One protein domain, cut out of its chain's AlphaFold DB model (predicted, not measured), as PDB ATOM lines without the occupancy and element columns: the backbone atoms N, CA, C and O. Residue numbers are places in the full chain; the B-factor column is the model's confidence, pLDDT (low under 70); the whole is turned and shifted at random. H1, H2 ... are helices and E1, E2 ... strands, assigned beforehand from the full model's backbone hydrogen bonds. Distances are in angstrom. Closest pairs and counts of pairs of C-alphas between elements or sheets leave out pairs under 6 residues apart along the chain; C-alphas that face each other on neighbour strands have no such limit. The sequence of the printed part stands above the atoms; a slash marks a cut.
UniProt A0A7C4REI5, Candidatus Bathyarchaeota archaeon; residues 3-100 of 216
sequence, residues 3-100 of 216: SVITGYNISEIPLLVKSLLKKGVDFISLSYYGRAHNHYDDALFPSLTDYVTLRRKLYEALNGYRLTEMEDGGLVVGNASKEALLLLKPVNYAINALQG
ATOM      1  N   SER A   3      -0.778  15.905 -55.165       94.12
ATOM      2  CA  SER A   3      -2.033  15.256 -54.765       94.12
ATOM      3  C   SER A   3      -2.768  16.107 -53.745       94.12
ATOM      4  O   SER A   3      -2.143  16.622 -52.821       94.12
ATOM      5  N   VAL A   4      -4.089  16.218 -53.864       93.25
ATOM      6  CA  VAL A   4      -4.925  16.841 -52.829       93.25
ATOM      7  C   VAL A   4      -5.350  15.773 -51.826       93.25
ATOM      8  O   VAL A   4      -5.867  14.731 -52.221       93.25
ATOM      9  N   ILE A   5      -5.120  16.026 -50.541       94.44
ATOM     10  CA  ILE A   5      -5.534  15.172 -49.430       94.44
ATOM     11  C   ILE A   5      -6.963  15.542 -49.040       94.44
ATOM     12  O   ILE A   5      -7.227  16.691 -48.684       94.44
ATOM     13  N   THR A   6      -7.856  14.560 -49.069       94.31
ATOM     14  CA  THR A   6      -9.264  14.672 -48.676       94.31
ATOM     15  C   THR A   6      -9.624  13.581 -47.670       94.31
ATOM     16  O   THR A   6      -8.881  12.612 -47.504       94.31
ATOM     17  N   GLY A   7     -10.785  13.701 -47.022       93.25
ATOM     18  CA  GLY A   7     -11.314  12.653 -46.142       93.25
ATOM     19  C   GLY A   7     -11.446  11.283 -46.828       93.25
ATOM     20  O   GLY A   7     -11.258  10.261 -46.176       93.25
ATOM     21  N   TYR A   8     -11.666  11.245 -48.148       94.31
ATOM     22  CA  TYR A   8     -11.801   9.991 -48.897       94.31
ATOM     23  C   TYR A   8     -10.480   9.288 -49.194       94.31
ATOM     24  O   TYR A   8     -10.438   8.063 -49.195       94.31
ATOM     25  N   ASN A   9      -9.409  10.036 -49.473       95.50
ATOM     26  CA  ASN A   9      -8.162   9.440 -49.960       95.50
ATOM     27  C   ASN A   9      -7.028   9.431 -48.928       95.50
ATOM     28  O   ASN A   9      -5.988   8.825 -49.182       95.50
ATOM     29  N   ILE A  10      -7.196  10.087 -47.772       96.38
ATOM     30  CA  ILE A  10      -6.105  10.291 -46.810       96.38
ATOM     31  C   ILE A  10      -5.460   8.981 -46.335       96.38
ATOM     32  O   ILE A  10      -4.252   8.934 -46.094       96.38
ATOM     33  N   SER A  11      -6.229   7.895 -46.250       96.56
ATOM     34  CA  SER A  11      -5.738   6.568 -45.860       96.56
ATOM     35  C   SER A  11      -4.820   5.919 -46.909       96.56
ATOM     36  O   SER A  11      -3.965   5.112 -46.537       96.56
ATOM     37  N   GLU A  12      -4.952   6.292 -48.185       97.19
ATOM     38  CA  GLU A  12      -4.230   5.716 -49.329       97.19
ATOM     39  C   GLU A  12      -2.950   6.483 -49.686       97.19
ATOM     40  O   GLU A  12      -2.052   5.942 -50.338       97.19
ATOM     41  N   ILE A  13      -2.820   7.733 -49.224       97.00
ATOM     42  CA  ILE A  13      -1.673   8.608 -49.512       97.00
ATOM     43  C   ILE A  13      -0.306   7.942 -49.238       97.00
ATOM     44  O   ILE A  13       0.581   8.080 -50.084       97.00
ATOM     45  N   PRO A  14      -0.081   7.180 -48.145       96.19
ATOM     46  CA  PRO A  14       1.203   6.505 -47.929       96.19
ATOM     47  C   PRO A  14       1.560   5.490 -49.027       96.19
ATOM     48  O   PRO A  14       2.719   5.400 -49.444       96.19
ATOM     49  N   LEU A  15       0.566   4.751 -49.537       96.31
ATOM     50  CA  LEU A  15       0.760   3.805 -50.638       96.31
ATOM     51  C   LEU A  15       1.048   4.540 -51.950       96.31
ATOM     52  O   LEU A  15       1.948   4.135 -52.689       96.31
ATOM     53  N   LEU A  16       0.338   5.643 -52.206       95.94
ATOM     54  CA  LEU A  16       0.584   6.513 -53.355       95.94
ATOM     55  C   LEU A  16       2.025   7.038 -53.353       95.94
ATOM     56  O   LEU A  16       2.734   6.857 -54.341       95.94
ATOM     57  N   VAL A  17       2.485   7.623 -52.242       94.75
ATOM     58  CA  VAL A  17       3.854   8.154 -52.112       94.75
ATOM     59  C   VAL A  17       4.884   7.058 -52.385       94.75
ATOM     60  O   VAL A  17       5.764   7.240 -53.224       94.75
ATOM     61  N   LYS A  18       4.734   5.881 -51.765       93.38
ATOM     62  CA  LYS A  18       5.637   4.744 -51.990       93.38
ATOM     63  C   LYS A  18       5.653   4.286 -53.453       93.38
ATOM     64  O   LYS A  18       6.713   3.953 -53.980       93.38
ATOM     65  N   SER A  19       4.495   4.258 -54.113       94.25
ATOM     66  CA  SER A  19       4.373   3.899 -55.532       94.25
ATOM     67  C   SER A  19       5.055   4.922 -56.447       94.25
ATOM     68  O   SER A  19       5.789   4.539 -57.358       94.25
ATOM     69  N   LEU A  20       4.883   6.220 -56.176       94.19
ATOM     70  CA  LEU A  20       5.515   7.303 -56.935       94.19
ATOM     71  C   LEU A  20       7.044   7.268 -56.806       94.19
ATOM     72  O   LEU A  20       7.738   7.369 -57.816       94.19
ATOM     73  N   LEU A  21       7.564   7.041 -55.597       91.88
ATOM     74  CA  LEU A  21       9.003   6.877 -55.364       91.88
ATOM     75  C   LEU A  21       9.572   5.697 -56.162       91.88
ATOM     76  O   LEU A  21      10.576   5.847 -56.854       91.88
ATOM     77  N   LYS A  22       8.891   4.543 -56.152       90.88
ATOM     78  CA  LYS A  22       9.286   3.368 -56.954       90.88
ATOM     79  C   LYS A  22       9.267   3.630 -58.460       90.88
ATOM     80  O   LYS A  22      10.074   3.058 -59.183       90.88
ATOM     81  N   LYS A  23       8.351   4.477 -58.934       92.88
ATOM     82  CA  LYS A  23       8.275   4.913 -60.338       92.88
ATOM     83  C   LYS A  23       9.315   5.984 -60.688       92.88
ATOM     84  O   LYS A  23       9.355   6.425 -61.831       92.88
ATOM     85  N   GLY A  24      10.142   6.401 -59.728       91.88
ATOM     86  CA  GLY A  24      11.198   7.380 -59.938       91.88
ATOM     87  C   GLY A  24      10.690   8.816 -60.031       91.88
ATOM     88  O   GLY A  24      11.306   9.613 -60.725       91.88
ATOM     89  N   VAL A  25       9.587   9.164 -59.367       93.19
ATOM     90  CA  VAL A  25       9.106  10.554 -59.308       93.19
ATOM     91  C   VAL A  25      10.018  11.387 -58.405       93.19
ATOM     92  O   VAL A  25      10.129  11.101 -57.218       93.19
ATOM     93  N   ASP A  26      10.621  12.441 -58.957       92.00
ATOM     94  CA  ASP A  26      11.609  13.292 -58.267       92.00
ATOM     95  C   ASP A  26      11.005  14.282 -57.266       92.00
ATOM     96  O   ASP A  26      11.668  14.723 -56.331       92.00
ATOM     97  N   PHE A  27       9.745  14.667 -57.465       91.88
ATOM     98  CA  PHE A  27       9.089  15.688 -56.654       91.88
ATOM     99  C   PHE A  27       7.643  15.305 -56.369       91.88
ATOM    100  O   PHE A  27       6.841  15.126 -57.294       91.88
ATOM    101  N   ILE A  28       7.297  15.201 -55.089       93.88
ATOM    102  CA  ILE A  28       5.967  14.844 -54.606       93.88
ATOM    103  C   ILE A  28       5.493  15.936 -53.646       93.88
ATOM    104  O   ILE A  28       6.110  16.201 -52.617       93.88
ATOM    105  N   SER A  29       4.367  16.561 -53.975       91.69
ATOM    106  CA  SER A  29       3.693  17.530 -53.117       91.69
ATOM    107  C   SER A  29       2.330  16.996 -52.700       91.69
ATOM    108  O   SER A  29       1.613  16.391 -53.500       91.69
ATOM    109  N   LEU A  30       1.986  17.197 -51.432       91.75
ATOM    110  CA  LEU A  30       0.689  16.836 -50.879       91.75
ATOM    111  C   LEU A  30      -0.004  18.115 -50.427       91.75
ATOM    112  O   LEU A  30       0.406  18.711 -49.441       91.75
ATOM    113  N   SER A  31      -1.032  18.549 -51.142       89.75
ATOM    114  CA  SER A  31      -1.834  19.726 -50.804       89.75
ATOM    115  C   SER A  31      -2.990  19.330 -49.883       89.75
ATOM    116  O   SER A  31      -3.595  18.285 -50.085       89.75
ATOM    117  N   TYR A  32      -3.350  20.149 -48.894       87.00
ATOM    118  CA  TYR A  32      -4.583  19.925 -48.130       87.00
ATOM    119  C   TYR A  32      -5.811  20.367 -48.943       87.00
ATOM    120  O   TYR A  32      -5.730  21.310 -49.736       87.00
ATOM    121  N   TYR A  33      -6.963  19.733 -48.718       87.06
ATOM    122  CA  TYR A  33      -8.237  20.235 -49.227       87.06
ATOM    123  C   TYR A  33      -8.625  21.523 -48.493       87.06
ATOM    124  O   TYR A  33      -8.891  21.526 -47.292       87.06
ATOM    125  N   GLY A  34      -8.577  22.654 -49.198       77.69
ATOM    126  CA  GLY A  34      -8.886  23.964 -48.633       77.69
ATOM    127  C   GLY A  34     -10.321  24.381 -48.930       77.69
ATOM    128  O   GLY A  34     -10.775  24.265 -50.065       77.69
ATOM    129  N   ARG A  35     -11.005  24.970 -47.943       74.75
ATOM    130  CA  ARG A  35     -12.354  25.524 -48.127       74.75
ATOM    131  C   ARG A  35     -12.380  26.573 -49.252       74.75
ATOM    132  O   ARG A  35     -11.610  27.538 -49.230       74.75
ATOM    133  N   ALA A  36     -13.258  26.382 -50.232       69.38
ATOM    134  CA  ALA A  36     -13.583  27.353 -51.278       69.38
ATOM    135  C   ALA A  36     -15.007  27.891 -51.063       69.38
ATOM    136  O   ALA A  36     -15.774  27.318 -50.298       69.38
ATOM    137  N   HIS A  37     -15.350  29.003 -51.711       62.81
ATOM    138  CA  HIS A  37     -16.570  29.765 -51.426       62.81
ATOM    139  C   HIS A  37     -17.880  28.977 -51.567       62.81
ATOM    140  O   HIS A  37     -18.712  29.092 -50.676       62.81
ATOM    141  N   ASN A  38     -18.039  28.163 -52.620       57.66
ATOM    142  CA  ASN A  38     -19.339  27.557 -52.961       57.66
ATOM    143  C   ASN A  38     -19.318  26.037 -53.170       57.66
ATOM    144  O   ASN A  38     -20.341  25.453 -53.507       57.66
ATOM    145  N   HIS A  39     -18.170  25.385 -52.983       56.69
ATOM    146  CA  HIS A  39     -18.034  23.953 -53.238       56.69
ATOM    147  C   HIS A  39     -17.153  23.331 -52.173       56.69
ATOM    148  O   HIS A  39     -15.933  23.241 -52.317       56.69
ATOM    149  N   TYR A  40     -17.773  22.936 -51.071       69.44
ATOM    150  CA  TYR A  40     -17.124  22.047 -50.135       69.44
ATOM    151  C   TYR A  40     -18.146  21.064 -49.585       69.44
ATOM    152  O   TYR A  40     -19.260  21.432 -49.227       69.44
ATOM    153  N   ASP A  41     -17.746  19.804 -49.576       81.50
ATOM    154  CA  ASP A  41     -18.416  18.744 -48.850       81.50
ATOM    155  C   ASP A  41     -17.622  18.559 -47.557       81.50
ATOM    156  O   ASP A  41     -16.394  18.431 -47.599       81.50
ATOM    157  N   ASP A  42     -18.300  18.607 -46.410       82.56
ATOM    158  CA  ASP A  42     -17.646  18.442 -45.114       82.56
ATOM    159  C   ASP A  42     -16.956  17.067 -45.003       82.56
ATOM    160  O   ASP A  42     -15.929  16.955 -44.334       82.56
ATOM    161  N   ALA A  43     -17.421  16.056 -45.752       87.38
ATOM    162  CA  ALA A  43     -16.772  14.748 -45.855       87.38
ATOM    163  C   ALA A  43     -15.383  14.799 -46.520       87.38
ATOM    164  O   ALA A  43     -14.578  13.880 -46.354       87.38
ATOM    165  N   LEU A  44     -15.057  15.871 -47.253       90.25
ATOM    166  CA  LEU A  44     -13.745  16.046 -47.874       90.25
ATOM    167  C   LEU A  44     -12.687  16.589 -46.908       90.25
ATOM    168  O   LEU A  44     -11.509  16.522 -47.257       90.25
ATOM    169  N   PHE A  45     -13.053  17.088 -45.722       89.50
ATOM    170  CA  PHE A  45     -12.096  17.639 -44.756       89.50
ATOM    171  C   PHE A  45     -11.602  16.570 -43.778       89.50
ATOM    172  O   PHE A  45     -12.375  16.102 -42.940       89.50
ATOM    173  N   PRO A  46     -10.304  16.220 -43.803       91.94
ATOM    174  CA  PRO A  46      -9.751  15.341 -42.786       91.94
ATOM    175  C   PRO A  46      -9.740  16.013 -41.405       91.94
ATOM    176  O   PRO A  46      -9.549  17.223 -41.266       91.94
ATOM    177  N   SER A  47      -9.913  15.217 -40.358       91.69
ATOM    178  CA  SER A  47      -9.772  15.646 -38.967       91.69
ATOM    179  C   SER A  47      -8.303  15.793 -38.549       91.69
ATOM    180  O   SER A  47      -7.379  15.353 -39.241       91.69
ATOM    181  N   LEU A  48      -8.066  16.368 -37.362       90.38
ATOM    182  CA  LEU A  48      -6.726  16.403 -36.759       90.38
ATOM    183  C   LEU A  48      -6.152  14.989 -36.615       90.38
ATOM    184  O   LEU A  48      -4.987  14.752 -36.938       90.38
ATOM    185  N   THR A  49      -6.984  14.049 -36.167       94.75
ATOM    186  CA  THR A  49      -6.616  12.641 -36.008       94.75
ATOM    187  C   THR A  49      -6.193  12.024 -37.336       94.75
ATOM    188  O   THR A  49      -5.198  11.295 -37.377       94.75
ATOM    189  N   ASP A  50      -6.881  12.359 -38.430       95.31
ATOM    190  CA  ASP A  50      -6.542  11.845 -39.757       95.31
ATOM    191  C   ASP A  50      -5.181  12.362 -40.227       95.31
ATOM    192  O   ASP A  50      -4.350  11.570 -40.668       95.31
ATOM    193  N   TYR A  51      -4.888  13.658 -40.063       94.62
ATOM    194  CA  TYR A  51      -3.581  14.213 -40.438       94.62
ATOM    195  C   TYR A  51      -2.430  13.685 -39.570       94.62
ATOM    196  O   TYR A  51      -1.351  13.388 -40.090       94.62
ATOM    197  N   VAL A  52      -2.642  13.524 -38.260       93.94
ATOM    198  CA  VAL A  52      -1.639  12.926 -37.361       93.94
ATOM    199  C   VAL A  52      -1.374  11.468 -37.751       93.94
ATOM    200  O   VAL A  52      -0.217  11.041 -37.818       93.94
ATOM    201  N   THR A  53      -2.429  10.721 -38.082       96.56
ATOM    202  CA  THR A  53      -2.331   9.333 -38.550       96.56
ATOM    203  C   THR A  53      -1.629   9.245 -39.900       96.56
ATOM    204  O   THR A  53      -0.751   8.399 -40.071       96.56
ATOM    205  N   LEU A  54      -1.964  10.134 -40.839       95.75
ATOM    206  CA  LEU A  54      -1.302  10.241 -42.135       95.75
ATOM    207  C   LEU A  54       0.200  10.457 -41.959       95.75
ATOM    208  O   LEU A  54       0.986   9.725 -42.555       95.75
ATOM    209  N   ARG A  55       0.604  11.429 -41.129       93.25
ATOM    210  CA  ARG A  55       2.023  11.730 -40.901       93.25
ATOM    211  C   ARG A  55       2.762  10.491 -40.407       93.25
ATOM    212  O   ARG A  55       3.768  10.120 -40.998       93.25
ATOM    213  N   ARG A  56       2.234   9.807 -39.387       94.88
ATOM    214  CA  ARG A  56       2.828   8.561 -38.872       94.88
ATOM    215  C   ARG A  56       2.960   7.496 -39.968       94.88
ATOM    216  O   ARG A  56       4.049   6.967 -40.169       94.88
ATOM    217  N   LYS A  57       1.882   7.223 -40.712       96.25
ATOM    218  CA  LYS A  57       1.882   6.217 -41.786       96.25
ATOM    219  C   LYS A  57       2.820   6.572 -42.945       96.25
ATOM    220  O   LYS A  57       3.336   5.668 -43.593       96.25
ATOM    221  N   LEU A  58       3.049   7.859 -43.217       94.12
ATOM    222  CA  LEU A  58       4.038   8.294 -44.203       94.12
ATOM    223  C   LEU A  58       5.449   7.897 -43.770       94.12
ATOM    224  O   LEU A  58       6.134   7.244 -44.546       94.12
ATOM    225  N   TYR A  59       5.858   8.197 -42.534       92.00
ATOM    226  CA  TYR A  59       7.170   7.764 -42.035       92.00
ATOM    227  C   TYR A  59       7.312   6.232 -42.060       92.00
ATOM    228  O   TYR A  59       8.328   5.726 -42.524       92.00
ATOM    229  N   GLU A  60       6.268   5.486 -41.683       93.62
ATOM    230  CA  GLU A  60       6.260   4.017 -41.783       93.62
ATOM    231  C   GLU A  60       6.426   3.517 -43.228       93.62
ATOM    232  O   GLU A  60       7.187   2.584 -43.487       93.62
ATOM    233  N   ALA A  61       5.741   4.139 -44.192       91.69
ATOM    234  CA  ALA A  61       5.846   3.783 -45.608       91.69
ATOM    235  C   ALA A  61       7.231   4.092 -46.202       91.69
ATOM    236  O   ALA A  61       7.627   3.454 -47.186       91.69
ATOM    237  N   LEU A  62       7.942   5.049 -45.602       91.38
ATOM    238  CA  LEU A  62       9.290   5.473 -45.959       91.38
ATOM    239  C   LEU A  62      10.390   4.724 -45.187       91.38
ATOM    240  O   LEU A  62      11.570   5.000 -45.403       91.38
ATOM    241  N   ASN A  63      10.043   3.746 -44.344       89.88
ATOM    242  CA  ASN A  63      11.035   2.874 -43.718       89.88
ATOM    243  C   ASN A  63      11.914   2.208 -44.792       89.88
ATOM    244  O   ASN A  63      11.411   1.573 -45.722       89.88
ATOM    245  N   GLY A  64      13.233   2.362 -44.656       85.69
ATOM    246  CA  GLY A  64      14.224   1.882 -45.625       85.69
ATOM    247  C   GLY A  64      14.698   2.930 -46.638       85.69
ATOM    248  O   GLY A  64      15.601   2.638 -47.418       85.69
ATOM    249  N   TYR A  65      14.143   4.144 -46.614       88.94
ATOM    250  CA  TYR A  65      14.714   5.302 -47.302       88.94
ATOM    251  C   TYR A  65      15.573   6.123 -46.335       88.94
ATOM    252  O   TYR A  65      15.275   6.229 -45.145       88.94
ATOM    253  N   ARG A  66      16.632   6.743 -46.856       89.75
ATOM    254  CA  ARG A  66      17.334   7.831 -46.178       89.75
ATOM    255  C   ARG A  66      16.425   9.052 -46.163       89.75
ATOM    256  O   ARG A  66      15.940   9.469 -47.212       89.75
ATOM    257  N   LEU A  67      16.234   9.620 -44.981       90.75
ATOM    258  CA  LEU A  67      15.411  10.802 -44.768       90.75
ATOM    259  C   LEU A  67      16.300  11.969 -44.344       90.75
ATOM    260  O   LEU A  67      17.117  11.830 -43.434       90.75
ATOM    261  N   THR A  68      16.139  13.117 -44.991       88.75
ATOM    262  CA  THR A  68      16.784  14.369 -44.584       88.75
ATOM    263  C   THR A  68      15.730  15.460 -44.501       88.75
ATOM    264  O   THR A  68      15.108  15.813 -45.502       88.75
ATOM    265  N   GLU A  69      15.496  15.960 -43.290       86.69
ATOM    266  CA  GLU A  69      14.574  17.070 -43.060       86.69
ATOM    267  C   GLU A  69      15.209  18.385 -43.512       86.69
ATOM    268  O   GLU A  69      16.389  18.644 -43.276       86.69
ATOM    269  N   MET A  70      14.412  19.211 -44.181       82.38
ATOM    270  CA  MET A  70      14.798  20.545 -44.622       82.38
ATOM    271  C   MET A  70      14.268  21.592 -43.641       82.38
ATOM    272  O   MET A  70      13.191  21.425 -43.066       82.38
ATOM    273  N   GLU A  71      14.980  22.714 -43.499       74.94
ATOM    274  CA  GLU A  71      14.578  23.821 -42.613       74.94
ATOM    275  C   GLU A  71      13.177  24.377 -42.926       74.94
ATOM    276  O   GLU A  71      12.481  24.880 -42.045       74.94
ATOM    277  N   ASP A  72      12.729  24.270 -44.178       66.06
ATOM    278  CA  ASP A  72      11.427  24.760 -44.631       66.06
ATOM    279  C   ASP A  72      10.265  23.764 -44.426       66.06
ATOM    280  O   ASP A  72       9.117  24.071 -44.788       66.06
ATOM    281  N   GLY A  73      10.551  22.599 -43.828       68.50
ATOM    282  CA  GLY A  73       9.604  21.515 -43.565       68.50
ATOM    283  C   GLY A  73       9.416  20.527 -44.723       68.50
ATOM    284  O   GLY A  73       8.456  19.746 -44.701       68.50
ATOM    285  N   GLY A  74      10.273  20.575 -45.748       79.00
ATOM    286  CA  GLY A  74      10.417  19.514 -46.746       79.00
ATOM    287  C   GLY A  74      11.155  18.284 -46.200       79.00
ATOM    288  O   GLY A  74      11.875  18.361 -45.206       79.00
ATOM    289  N   LEU A  75      10.975  17.139 -46.858       85.12
ATOM    290  CA  LEU A  75      11.711  15.911 -46.579       85.12
ATOM    291  C   LEU A  75      12.353  15.408 -47.871       85.12
ATOM    292  O   LEU A  75      11.650  15.042 -48.815       85.12
ATOM    293  N   VAL A  76      13.680  15.365 -47.915       85.75
ATOM    294  CA  VAL A  76      14.402  14.643 -48.965       85.75
ATOM    295  C   VAL A  76      14.365  13.161 -48.610       85.75
ATOM    296  O   VAL A  76      14.755  12.754 -47.516       85.75
ATOM    297  N   VAL A  77      13.849  12.365 -49.538       85.56
ATOM    298  CA  VAL A  77      13.660  10.924 -49.424       85.56
ATOM    299  C   VAL A  77      14.538  10.262 -50.475       85.56
ATOM    300  O   VAL A  77      14.269  10.362 -51.670       85.56
ATOM    301  N   GLY A  78      15.595   9.589 -50.040       81.75
ATOM    302  CA  GLY A  78      16.567   8.964 -50.931       81.75
ATOM    303  C   GLY A  78      16.773   7.483 -50.665       81.75
ATOM    304  O   GLY A  78      16.507   6.976 -49.581       81.75
ATOM    305  N   ASN A  79      17.279   6.772 -51.660       75.44
ATOM    306  CA  ASN A  79      17.921   5.474 -51.490       75.44
ATOM    307  C   ASN A  79      19.287   5.493 -52.196       75.44
ATOM    308  O   ASN A  79      19.715   6.534 -52.691       75.44
ATOM    309  N   ALA A  80      19.980   4.354 -52.247       71.06
ATOM    310  CA  ALA A  80      21.313   4.262 -52.851       71.06
ATOM    311  C   ALA A  80      21.375   4.676 -54.338       71.06
ATOM    312  O   ALA A  80      22.461   4.923 -54.849       71.06
ATOM    313  N   SER A  81      20.235   4.746 -55.033       73.19
ATOM    314  CA  SER A  81      20.170   4.966 -56.481       73.19
ATOM    315  C   SER A  81      19.517   6.288 -56.881       73.19
ATOM    316  O   SER A  81      19.731   6.737 -58.005       73.19
ATOM    317  N   LYS A  82      18.688   6.897 -56.022       80.62
ATOM    318  CA  LYS A  82      17.934   8.111 -56.362       80.62
ATOM    319  C   LYS A  82      17.442   8.863 -55.126       80.62
ATOM    320  O   LYS A  82      17.105   8.250 -54.114       80.62
ATOM    321  N   GLU A  83      17.328  10.182 -55.255       88.69
ATOM    322  CA  GLU A  83      16.656  11.059 -54.295       88.69
ATOM    323  C   GLU A  83      15.375  11.650 -54.885       88.69
ATOM    324  O   GLU A  83      15.272  11.875 -56.090       88.69
ATOM    325  N   ALA A  84      14.397  11.897 -54.020       89.50
ATOM    326  CA  ALA A  84      13.165  12.598 -54.332       89.50
ATOM    327  C   ALA A  84      12.822  13.577 -53.205       89.50
ATOM    328  O   ALA A  84      13.084  13.316 -52.032       89.50
ATOM    329  N   LEU A  85      12.188  14.692 -53.547       88.88
ATOM    330  CA  LEU A  85      11.700  15.668 -52.580       88.88
ATOM    331  C   LEU A  85      10.217  15.426 -52.287       88.88
ATOM    332  O   LEU A  85       9.372  15.524 -53.180       88.88
ATOM    333  N   LEU A  86       9.898  15.146 -51.022       89.81
ATOM    334  CA  LEU A  86       8.540  15.053 -50.498       89.81
ATOM    335  C   LEU A  86       8.221  16.287 -49.647       89.81
ATOM    336  O   LEU A  86       8.773  16.485 -48.566       89.81
ATOM    337  N   LEU A  87       7.276  17.110 -50.096       85.00
ATOM    338  CA  LEU A  87       6.842  18.279 -49.331       85.00
ATOM    339  C   LEU A  87       5.764  17.906 -48.306       85.00
ATOM    340  O   LEU A  87       4.586  17.793 -48.644       85.00
ATOM    341  N   LEU A  88       6.165  17.786 -47.037       83.94
ATOM    342  CA  LEU A  88       5.264  17.544 -45.898       83.94
ATOM    343  C   LEU A  88       4.694  18.826 -45.279       83.94
ATOM    344  O   LEU A  88       3.776  18.766 -44.457       83.94
ATOM    345  N   LYS A  89       5.194  19.994 -45.691       81.50
ATOM    346  CA  LYS A  89       4.764  21.304 -45.189       81.50
ATOM    347  C   LYS A  89       3.240  21.479 -45.126       81.50
ATOM    348  O   LYS A  89       2.777  21.965 -44.095       81.50
ATOM    349  N   PRO A  90       2.428  21.070 -46.122       81.44
ATOM    350  CA  PRO A  90       0.979  21.249 -46.024       81.44
ATOM    351  C   PRO A  90       0.312  20.314 -45.001       81.44
ATOM    352  O   PRO A  90      -0.647  20.729 -44.357       81.44
ATOM    353  N   VAL A  91       0.845  19.102 -44.786       87.56
ATOM    354  CA  VAL A  91       0.386  18.178 -43.727       87.56
ATOM    355  C   VAL A  91       0.689  18.771 -42.353       87.56
ATOM    356  O   VAL A  91      -0.197  18.868 -41.507       87.56
ATOM    357  N   ASN A  92       1.920  19.242 -42.145       84.38
ATOM    358  CA  ASN A  92       2.321  19.882 -40.892       84.38
ATOM    359  C   ASN A  92       1.538  21.177 -40.637       84.38
ATOM    360  O   ASN A  92       1.112  21.434 -39.513       84.38
ATOM    361  N   TYR A  93       1.293  21.966 -41.685       80.38
ATOM    362  CA  TYR A  93       0.441  23.146 -41.607       80.38
ATOM    363  C   TYR A  93      -0.984  22.787 -41.175       80.38
ATOM    364  O   TYR A  93      -1.512  23.444 -40.282       80.38
ATOM    365  N   ALA A  94      -1.587  21.743 -41.753       83.38
ATOM    366  CA  ALA A  94      -2.930  21.302 -41.384       83.38
ATOM    367  C   ALA A  94      -3.011  20.856 -39.915       83.38
ATOM    368  O   ALA A  94      -3.914  21.286 -39.202       83.38
ATOM    369  N   ILE A  95      -2.028  20.085 -39.434       85.50
ATOM    370  CA  ILE A  95      -1.931  19.686 -38.020       85.50
ATOM    371  C   ILE A  95      -1.876  20.925 -37.117       85.50
ATOM    372  O   ILE A  95      -2.693  21.057 -36.207       85.50
ATOM    373  N   ASN A  96      -0.972  21.865 -37.405       79.62
ATOM    374  CA  ASN A  96      -0.816  23.079 -36.600       79.62
ATOM    375  C   ASN A  96      -2.065  23.973 -36.645       79.62
ATOM    376  O   ASN A  96      -2.446  24.569 -35.638       79.62
ATOM    377  N   ALA A  97      -2.725  24.062 -37.803       76.75
ATOM    378  CA  ALA A  97      -3.971  24.804 -37.960       76.75
ATOM    379  C   ALA A  97      -5.078  24.234 -37.073       76.75
ATOM    380  O   ALA A  97      -5.725  24.975 -36.338       76.75
ATOM    381  N   LEU A  98      -5.258  22.915 -37.126       78.88
ATOM    382  CA  LEU A  98      -6.289  22.194 -36.389       78.88
ATOM    383  C   LEU A  98      -6.020  22.163 -34.878       78.88
ATOM    384  O   LEU A  98      -6.960  22.107 -34.093       78.88
ATOM    385  N   GLN A  99      -4.754  22.243 -34.466       81.50
ATOM    386  CA  GLN A  99      -4.360  22.397 -33.062       81.50
ATOM    387  C   GLN A  99      -4.447  23.846 -32.558       81.50
ATOM    388  O   GLN A  99      -4.256  24.087 -31.369       81.50
ATOM    389  N   GLY A 100      -4.700  24.822 -33.437       70.56
ATOM    390  CA  GLY A 100      -4.710  26.242 -33.076       70.56
ATOM    391  C   GLY A 100      -3.324  26.810 -32.741       70.56
ATOM    392  O   GLY A 100      -3.228  27.841 -32.084       70.56
TER     393      GLY A 100
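AT A GLANCE: This is residues 3 to 100 of the 216 residues of a protein of Candidatus Bathyarchaeota archaeon (UniProt A0A7C4REI5). Picture a strongly twisted sheet of five strands with H1 over one face; H2 packs side by side with H1 and with H3, lying between them, and H3 stands beside strand E2 at the sheet's level. The loop of residues 33 to 47 reaches out at one end of the long axis, and the turn between E4 and E5 lies at the other. The printed part has 98 residues, with three named helices and five named strands in the order E1 H1 E2 H2 E3 E4 E5 H3. The mixed sheet runs E1 E2 E5 E4 E3, and the class is mixed, helices and strands. The whole is compact, with a radius of gyration of the C-alphas of 13.8 A, yet elongated, spanning 46 by 26 by 21 A.

IN THESE COORDINATES: Find C-alpha 3 at (-2.033, 15.256, -54.765), where E1, residues 3 to 5, begins; it is 6.4 A long. H1, residues 13 to 22, follows over 14.2 A, then E2, residues 27 to 32, over 16.7 A. Find C-alpha 48 at (-6.726, 16.403, -36.759); from there H2 runs 19.9 A to residue 61. Next come E3, residues 66 to 69, 10.1 A, E4, residues 74 to 78, 12.9 A, and E5, residues 83 to 87, 13.2 A. H3, residues 89 to 98, runs 14.2 A to C-alpha 98 at (-6.289, 22.194, -36.389).

HOW THE PARTS SIT: Start at edge strand E1, parallel to E2 at 31 degrees, with N 5 and O 31 2.8 A apart, within hydrogen-bond range. E1, H1, E2 form a strand-helix-strand unit, two parallel neighbours joined through a helix, with a right-handed crossover. E2 and E5 are parallel at 14 degrees, with N 28 and O 85 at 2.8 A. E3, E4 and E5 form a meander, each strand the antiparallel neighbour of the one before, in two hairpins; look at N 84 and O 77, 2.8 A, and N 68 and O 76, 2.9 A. E2, H2, E3 form a split unit, with E5 and E4 between its strands, also right-handed. H1 is on the sheet at a height of 8.0 A, over E5 and along the strands, at 21 degrees to E5 on the local plane. H1 and H2 touch at a shallow tilt of 27 degrees, the same way; their closest C-alphas, Pro 14 and Leu 58, are 5.0 A apart. H2 is only just not on the sheet, with 4 pairs of C-alphas within 10 A. H2 and H3 touch at a shallow tilt of 29 degrees, opposite ways, closest at the C-alphas of Leu 48 and Leu 98, 5.8 A. H3 stands at the sheet's level, with the C-alphas of Ser 31 and Pro 90 5.8 A apart, the closest of E2 and H3; H1 and H3 are apart. In H1, H2 and H3 every O i to N i+4 pair is within hydrogen-bond range.

THE WHOLE: The two C-alphas farthest apart are those of Asn 38 and Ala 80, 46.9 A. The printed part has no cut, and the link from E2 to H2, 15 residues, is long. Look for pLDDT under 70 at residues 36 to 40 and 72 to 73; the mean of the printed part is 86.9.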